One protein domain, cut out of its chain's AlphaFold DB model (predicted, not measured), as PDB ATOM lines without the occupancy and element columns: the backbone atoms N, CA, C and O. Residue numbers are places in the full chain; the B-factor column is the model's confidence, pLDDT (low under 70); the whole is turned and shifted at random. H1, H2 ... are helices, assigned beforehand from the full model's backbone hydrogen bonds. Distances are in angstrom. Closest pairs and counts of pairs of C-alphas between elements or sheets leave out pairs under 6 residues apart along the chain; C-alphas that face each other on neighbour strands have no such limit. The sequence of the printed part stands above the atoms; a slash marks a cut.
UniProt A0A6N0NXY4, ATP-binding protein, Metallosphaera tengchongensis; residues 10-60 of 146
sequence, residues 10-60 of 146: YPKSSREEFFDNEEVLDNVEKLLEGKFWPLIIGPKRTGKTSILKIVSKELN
ATOM      1  N   TYR A  10      10.565  27.472  10.676       71.50
ATOM      2  CA  TYR A  10      10.922  26.290  11.449       71.50
ATOM      3  C   TYR A  10      11.325  25.112  10.548       71.50
ATOM      4  O   TYR A  10      10.888  25.016   9.395       71.50
ATOM      5  N   PRO A  11      12.159  24.181  11.058       68.12
ATOM      6  CA  PRO A  11      12.509  22.972  10.327       68.12
ATOM      7  C   PRO A  11      11.255  22.196   9.925       68.12
ATOM      8  O   PRO A  11      10.445  21.834  10.780       68.12
ATOM      9  N   LYS A  12      11.141  21.900   8.628       79.81
ATOM     10  CA  LYS A  12      10.073  21.065   8.071       79.81
ATOM     11  C   LYS A  12      10.071  19.698   8.724       79.81
ATOM     12  O   LYS A  12      11.132  19.185   9.092       79.81
ATOM     13  N   SER A  13       8.876  19.141   8.888       71.06
ATOM     14  CA  SER A  13       8.690  17.948   9.709       71.06
ATOM     15  C   SER A  13       7.906  16.829   9.020       71.06
ATOM     16  O   SER A  13       7.662  15.806   9.658       71.06
ATOM     17  N   SER A  14       7.534  17.011   7.751       72.19
ATOM     18  CA  SER A  14       6.987  15.984   6.859       72.19
ATOM     19  C   SER A  14       7.596  16.113   5.459       72.19
ATOM     20  O   SER A  14       8.021  17.203   5.068       72.19
ATOM     21  N   ARG A  15       7.629  15.006   4.705       75.94
ATOM     22  CA  ARG A  15       8.134  14.955   3.322       75.94
ATOM     23  C   ARG A  15       7.408  15.936   2.397       75.94
ATOM     24  O   ARG A  15       8.047  16.664   1.653       75.94
ATOM     25  N   GLU A  16       6.093  16.068   2.549       70.56
ATOM     26  CA  GLU A  16       5.235  16.994   1.785       70.56
ATOM     27  C   GLU A  16       5.621  18.480   1.939       70.56
ATOM     28  O   GLU A  16       5.309  19.308   1.087       70.56
ATOM     29  N   GLU A  17       6.270  18.844   3.050       66.25
ATOM     30  CA  GLU A  17       6.736  20.207   3.328       66.25
ATOM     31  C   GLU A  17       8.155  20.464   2.787       66.25
ATOM     32  O   GLU A  17       8.636  21.604   2.822       66.25
ATOM     33  N   PHE A  18       8.838  19.415   2.315       71.62
ATOM     34  CA  PHE A  18      10.249  19.412   1.949       71.62
ATOM     35  C   PHE A  18      10.428  19.517   0.430       71.62
ATOM     36  O   PHE A  18      10.585  18.535  -0.287       71.62
ATOM     37  N   PHE A  19      10.380  20.752  -0.066       68.81
ATOM     38  CA  PHE A  19      10.453  21.049  -1.496       68.81
ATOM     39  C   PHE A  19      11.833  20.701  -2.099       68.81
ATOM     40  O   PHE A  19      12.867  21.054  -1.524       68.81
ATOM     41  N   ASP A  20      11.827  20.051  -3.270       66.38
ATOM     42  CA  ASP A  20      12.979  19.811  -4.167       66.38
ATOM     43  C   ASP A  20      14.154  18.994  -3.584       66.38
ATOM     44  O   ASP A  20      15.294  19.111  -4.020       66.38
ATOM     45  N   ASN A  21      13.904  18.169  -2.561       66.50
ATOM     46  CA  ASN A  21      14.942  17.348  -1.920       66.50
ATOM     47  C   ASN A  21      14.486  15.901  -1.636       66.50
ATOM     48  O   ASN A  21      15.047  15.228  -0.767       66.50
ATOM     49  N   GLU A  22      13.477  15.404  -2.358       74.25
ATOM     50  CA  GLU A  22      12.978  14.025  -2.208       74.25
ATOM     51  C   GLU A  22      14.056  12.982  -2.544       74.25
ATOM     52  O   GLU A  22      14.224  12.015  -1.809       74.25
ATOM     53  N   GLU A  23      14.884  13.237  -3.563       82.19
ATOM     54  CA  GLU A  23      15.993  12.347  -3.936       82.19
ATOM     55  C   GLU A  23      17.010  12.162  -2.792       82.19
ATOM     56  O   GLU A  23      17.596  11.091  -2.622       82.19
ATOM     57  N   VAL A  24      17.212  13.193  -1.964       84.62
ATOM     58  CA  VAL A  24      18.112  13.112  -0.805       84.62
ATOM     59  C   VAL A  24      17.530  12.191   0.264       84.62
ATOM     60  O   VAL A  24      18.273  11.391   0.831       84.62
ATOM     61  N   LEU A  25      16.223  12.281   0.526       87.12
ATOM     62  CA  LEU A  25      15.537  11.400   1.476       87.12
ATOM     63  C   LEU A  25      15.626   9.940   1.021       87.12
ATOM     64  O   LEU A  25      16.076   9.097   1.796       87.12
ATOM     65  N   ASP A  26      15.328   9.672  -0.250       88.00
ATOM     66  CA  ASP A  26      15.390   8.325  -0.824       88.00
ATOM     67  C   ASP A  26      16.811   7.734  -0.767       88.00
ATOM     68  O   ASP A  26      17.004   6.542  -0.517       88.00
ATOM     69  N   ASN A  27      17.842   8.557  -0.984       89.50
ATOM     70  CA  ASN A  27      19.234   8.121  -0.868       89.50
ATOM     71  C   ASN A  27      19.630   7.819   0.584       89.50
ATOM     72  O   ASN A  27      20.340   6.842   0.834       89.50
ATOM     73  N   VAL A  28      19.171   8.624   1.548       90.69
ATOM     74  CA  VAL A  28      19.394   8.360   2.977       90.69
ATOM     75  C   VAL A  28      18.715   7.054   3.391       90.69
ATOM     76  O   VAL A  28      19.348   6.233   4.050       90.69
ATOM     77  N   GLU A  29      17.481   6.819   2.948       88.81
ATOM     78  CA  GLU A  29      16.737   5.577   3.187       88.81
ATOM     79  C   GLU A  29      17.478   4.348   2.662       88.81
ATOM     80  O   GLU A  29      17.760   3.427   3.430       88.81
ATOM     81  N   LYS A  30      17.908   4.367   1.395       89.00
ATOM     82  CA  LYS A  30      18.681   3.267   0.792       89.00
ATOM     83  C   LYS A  30      19.978   2.973   1.547       89.00
ATOM     84  O   LYS A  30      20.355   1.811   1.710       89.00
ATOM     85  N   LEU A  31      20.681   4.008   2.016       90.38
ATOM     86  CA  LEU A  31      21.900   3.834   2.814       90.38
ATOM     87  C   LEU A  31      21.598   3.179   4.166       90.38
ATOM     88  O   LEU A  31      22.334   2.287   4.590       90.38
ATOM     89  N   LEU A  32      20.511   3.584   4.824       87.56
ATOM     90  CA  LEU A  32      20.080   3.006   6.097       87.56
ATOM     91  C   LEU A  32      19.647   1.539   5.942       87.56
ATOM     92  O   LEU A  32      20.058   0.702   6.746       87.56
ATOM     93  N   GLU A  33      18.904   1.199   4.885       85.56
ATOM     94  CA  GLU A  33      18.544  -0.188   4.543       85.56
ATOM     95  C   GLU A  33      19.779  -1.059   4.284       85.56
ATOM     96  O   GLU A  33      19.863  -2.198   4.750       85.56
ATOM     97  N   GLY A  34      20.787  -0.494   3.613       85.12
ATOM     98  CA  GLY A  34      22.097  -1.115   3.409       85.12
ATOM     99  C   GLY A  34      22.953  -1.234   4.676       85.12
ATOM    100  O   GLY A  34      24.095  -1.682   4.589       85.12
ATOM    101  N   LYS A  35      22.429  -0.845   5.849       82.56
ATOM    102  CA  LYS A  35      23.130  -0.808   7.146       82.56
ATOM    103  C   LYS A  35      24.364   0.104   7.153       82.56
ATOM    104  O   LYS A  35      25.273  -0.083   7.964       82.56
ATOM    105  N   PHE A  36      24.395   1.105   6.276       85.19
ATOM    106  CA  PHE A  36      25.424   2.140   6.278       85.19
ATOM    107  C   PHE A  36      25.096   3.241   7.284       85.19
ATOM    108  O   PHE A  36      23.960   3.403   7.728       85.19
ATOM    109  N   TRP A  37      26.121   4.005   7.656       88.19
ATOM    110  CA  TRP A  37      26.003   5.154   8.551       88.19
ATOM    111  C   TRP A  37      26.146   6.439   7.732       88.19
ATOM    112  O   TRP A  37      27.265   6.935   7.573       88.19
ATOM    113  N   PRO A  38      25.051   6.955   7.142       90.19
ATOM    114  CA  PRO A  38      25.116   8.142   6.305       90.19
ATOM    115  C   PRO A  38      25.543   9.361   7.127       90.19
ATOM    116  O   PRO A  38      24.958   9.671   8.165       90.19
ATOM    117  N   LEU A  39      26.548  10.083   6.631       91.06
ATOM    118  CA  LEU A  39      26.955  11.376   7.170       91.06
ATOM    119  C   LEU A  39      26.415  12.486   6.266       91.06
ATOM    120  O   LEU A  39      26.862  12.645   5.131       91.06
ATOM    121  N   ILE A  40      25.471  13.274   6.780       90.75
ATOM    122  CA  ILE A  40      24.888  14.399   6.045       90.75
ATOM    123  C   ILE A  40      25.709  15.656   6.344       90.75
ATOM    124  O   ILE A  40      25.689  16.183   7.456       90.75
ATOM    125  N   ILE A  41      26.419  16.159   5.334       89.56
ATOM    126  CA  ILE A  41      27.281  17.345   5.436       89.56
ATOM    127  C   ILE A  41      26.743  18.510   4.605       89.56
ATOM    128  O   ILE A  41      26.050  18.326   3.610       89.56
ATOM    129  N   GLY A  42      27.069  19.735   5.017       88.06
ATOM    130  CA  GLY A  42      26.744  20.946   4.265       88.06
ATOM    131  C   GLY A  42      26.661  22.196   5.148       88.06
ATOM    132  O   GLY A  42      26.617  22.072   6.376       88.06
ATOM    133  N   PRO A  43      26.598  23.401   4.558       86.94
ATOM    134  CA  PRO A  43      26.477  24.666   5.290       86.94
ATOM    135  C   PRO A  43      25.295  24.721   6.271       86.94
ATOM    136  O   PRO A  43      24.320  23.979   6.149       86.94
ATOM    137  N   LYS A  44      25.334  25.618   7.265       83.56
ATOM    138  CA  LYS A  44      24.168  25.848   8.140       83.56
ATOM    139  C   LYS A  44      22.960  26.299   7.310       83.56
ATOM    140  O   LYS A  44      23.120  27.034   6.342       83.56
ATOM    141  N   ARG A  45      21.756  25.893   7.738       83.62
ATOM    142  CA  ARG A  45      20.461  26.222   7.100       83.62
ATOM    143  C   ARG A  45      20.212  25.604   5.713       83.62
ATOM    144  O   ARG A  45      19.338  26.072   5.000       83.62
ATOM    145  N   THR A  46      20.894  24.516   5.358       85.25
ATOM    146  CA  THR A  46      20.632  23.758   4.114       85.25
ATOM    147  C   THR A  46      19.556  22.674   4.244       85.25
ATOM    148  O   THR A  46      19.438  21.825   3.374       85.25
ATOM    149  N   GLY A  47      18.801  22.639   5.347       85.31
ATOM    150  CA  GLY A  47      17.731  21.649   5.538       85.31
ATOM    151  C   GLY A  47      18.162  20.295   6.120       85.31
ATOM    152  O   GLY A  47      17.313  19.427   6.279       85.31
ATOM    153  N   LYS A  48      19.430  20.114   6.525       91.00
ATOM    154  CA  LYS A  48      19.915  18.862   7.158       91.00
ATOM    155  C   LYS A  48      19.065  18.428   8.356       91.00
ATOM    156  O   LYS A  48      18.575  17.308   8.382       91.00
ATOM    157  N   THR A  49      18.803  19.335   9.298       91.12
ATOM    158  CA  THR A  49      17.937  19.063  10.458       91.12
ATOM    159  C   THR A  49      16.527  18.626  10.048       91.12
ATOM    160  O   THR A  49      15.932  17.774  10.701       91.12
ATOM    161  N   SER A  50      15.978  19.181   8.961       89.44
ATOM    162  CA  SER A  50      14.679  18.748   8.428       89.44
ATOM    163  C   SER A  50      14.736  17.325   7.893       89.44
ATOM    164  O   SER A  50      13.862  16.540   8.239       89.44
ATOM    165  N   ILE A  51      15.789  16.966   7.148       89.62
ATOM    166  CA  ILE A  51      16.016  15.592   6.675       89.62
ATOM    167  C   ILE A  51      16.027  14.620   7.858       89.62
ATOM    168  O   ILE A  51      15.240  13.680   7.876       89.62
ATOM    169  N   LEU A  52      16.844  14.880   8.887       91.56
ATOM    170  CA  LEU A  52      16.917  14.012  10.069       91.56
ATOM    171  C   LEU A  52      15.553  13.880  10.763       91.56
ATOM    172  O   LEU A  52      15.160  12.785  11.160       91.56
ATOM    173  N   LYS A  53      14.800  14.976  10.900       89.75
ATOM    174  CA  LYS A  53      13.473  14.938  11.530       89.75
ATOM    175  C   LYS A  53      12.459  14.152  10.706       89.75
ATOM    176  O   LYS A  53      11.701  13.383  11.291       89.75
ATOM    177  N   ILE A  54      12.443  14.323   9.386       89.88
ATOM    178  CA  ILE A  54      11.549  13.585   8.485       89.88
ATOM    179  C   ILE A  54      11.869  12.090   8.558       89.88
ATOM    180  O   ILE A  54      11.000  11.304   8.924       89.88
ATOM    181  N   VAL A  55      13.139  11.716   8.367       89.38
ATOM    182  CA  VAL A  55      13.590  10.318   8.426       89.38
ATOM    183  C   VAL A  55      13.294   9.691   9.790       89.38
ATOM    184  O   VAL A  55      12.815   8.565   9.853       89.38
ATOM    185  N   SER A  56      13.497  10.417  10.898       88.94
ATOM    186  CA  SER A  56      13.190   9.897  12.243       88.94
ATOM    187  C   SER A  56      11.717   9.507  12.422       88.94
ATOM    188  O   SER A  56      11.411   8.532  13.107       88.94
ATOM    189  N   LYS A  57      10.806  10.256  11.791       86.00
ATOM    190  CA  LYS A  57       9.362  10.008  11.853       86.00
ATOM    191  C   LYS A  57       8.937   8.882  10.918       86.00
ATOM    192  O   LYS A  57       8.067   8.101  11.293       86.00
ATOM    193  N   GLU A  58       9.520   8.826   9.725       87.00
ATOM    194  CA  GLU A  58       9.197   7.824   8.703       87.00
ATOM    195  C   GLU A  58       9.784   6.448   9.055       87.00
ATOM    196  O   GLU A  58       9.125   5.427   8.867       87.00
ATOM    197  N   LEU A  59      10.975   6.411   9.663       82.12
ATOM    198  CA  LEU A  59      11.741   5.190   9.916       82.12
ATOM    199  C   LEU A  59      12.022   4.965  11.405       82.12
ATOM    200  O   LEU A  59      13.170   5.084  11.826       82.12
ATOM    201  N   ASN A  60      10.989   4.644  12.198       80.94
ATOM    202  CA  ASN A  60      11.061   4.236  13.620       80.94
ATOM    203  C   ASN A  60      12.321   4.740  14.367       80.94
ATOM    204  O   ASN A  60      13.122   3.956  14.890       80.94
TER     205      ASN A  60
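What this domain is: This is residues 10 to 60 of the 146 residues of the protein "ATP-binding protein" of Metallosphaera tengchongensis (UniProt A0A6N0NXY4). Two short helices, H1 and H2, are set steeply across each other's direction, and a long loop, residues 34 to 47, makes a wide arch from the end of H1 back to the beginning of H2. A second loop, residues 10 to 21, folds back on itself before it leads into H1. The printed part has 51 residues with two named helices, H1 then H2, and no named strand; the class is all helix, though under half of the residues, 23 of 51, are in named elements. The whole is compact, with a radius of gyration of the C-alphas of 10.5 A and spans of 30 by 22 by 18 A.

Where its parts are: The printed part begins at Tyr 10, with its C-alpha at (10.922, 26.290, 11.449). H1, residues 22 to 33, begins at C-alpha 22 at (12.978, 14.025, -2.208) and measures 16.7 A from first to last C-alpha. H2, residues 48 to 58, measures 15.5 A and ends at C-alpha 58 at (9.197, 7.824, 8.703).

How they stand to each other: H1 and H2 only just touch, with 3 pairs of C-alphas within 8 A. The closest C-alphas are those of Leu 25 and Ile 51, 6.7 A apart. H1 touches H2 with residues 25 to 29 alone. Their lines stand at a steep tilt of 61 degrees, and they run the same way. Their centres are 11.0 A apart. In H1 and H2, every O i to N i+4 pair is within hydrogen-bond range.

The domain as a whole: The two C-alphas farthest apart are those of Tyr 10 and Gly 34, 30.7 A. The printed part has no cut. The link from H1 to H2 is long, with 14 residues. The mean pLDDT of the printed part is 83.3; residue 11, residue 17 and residues 19 to 21 are under 70.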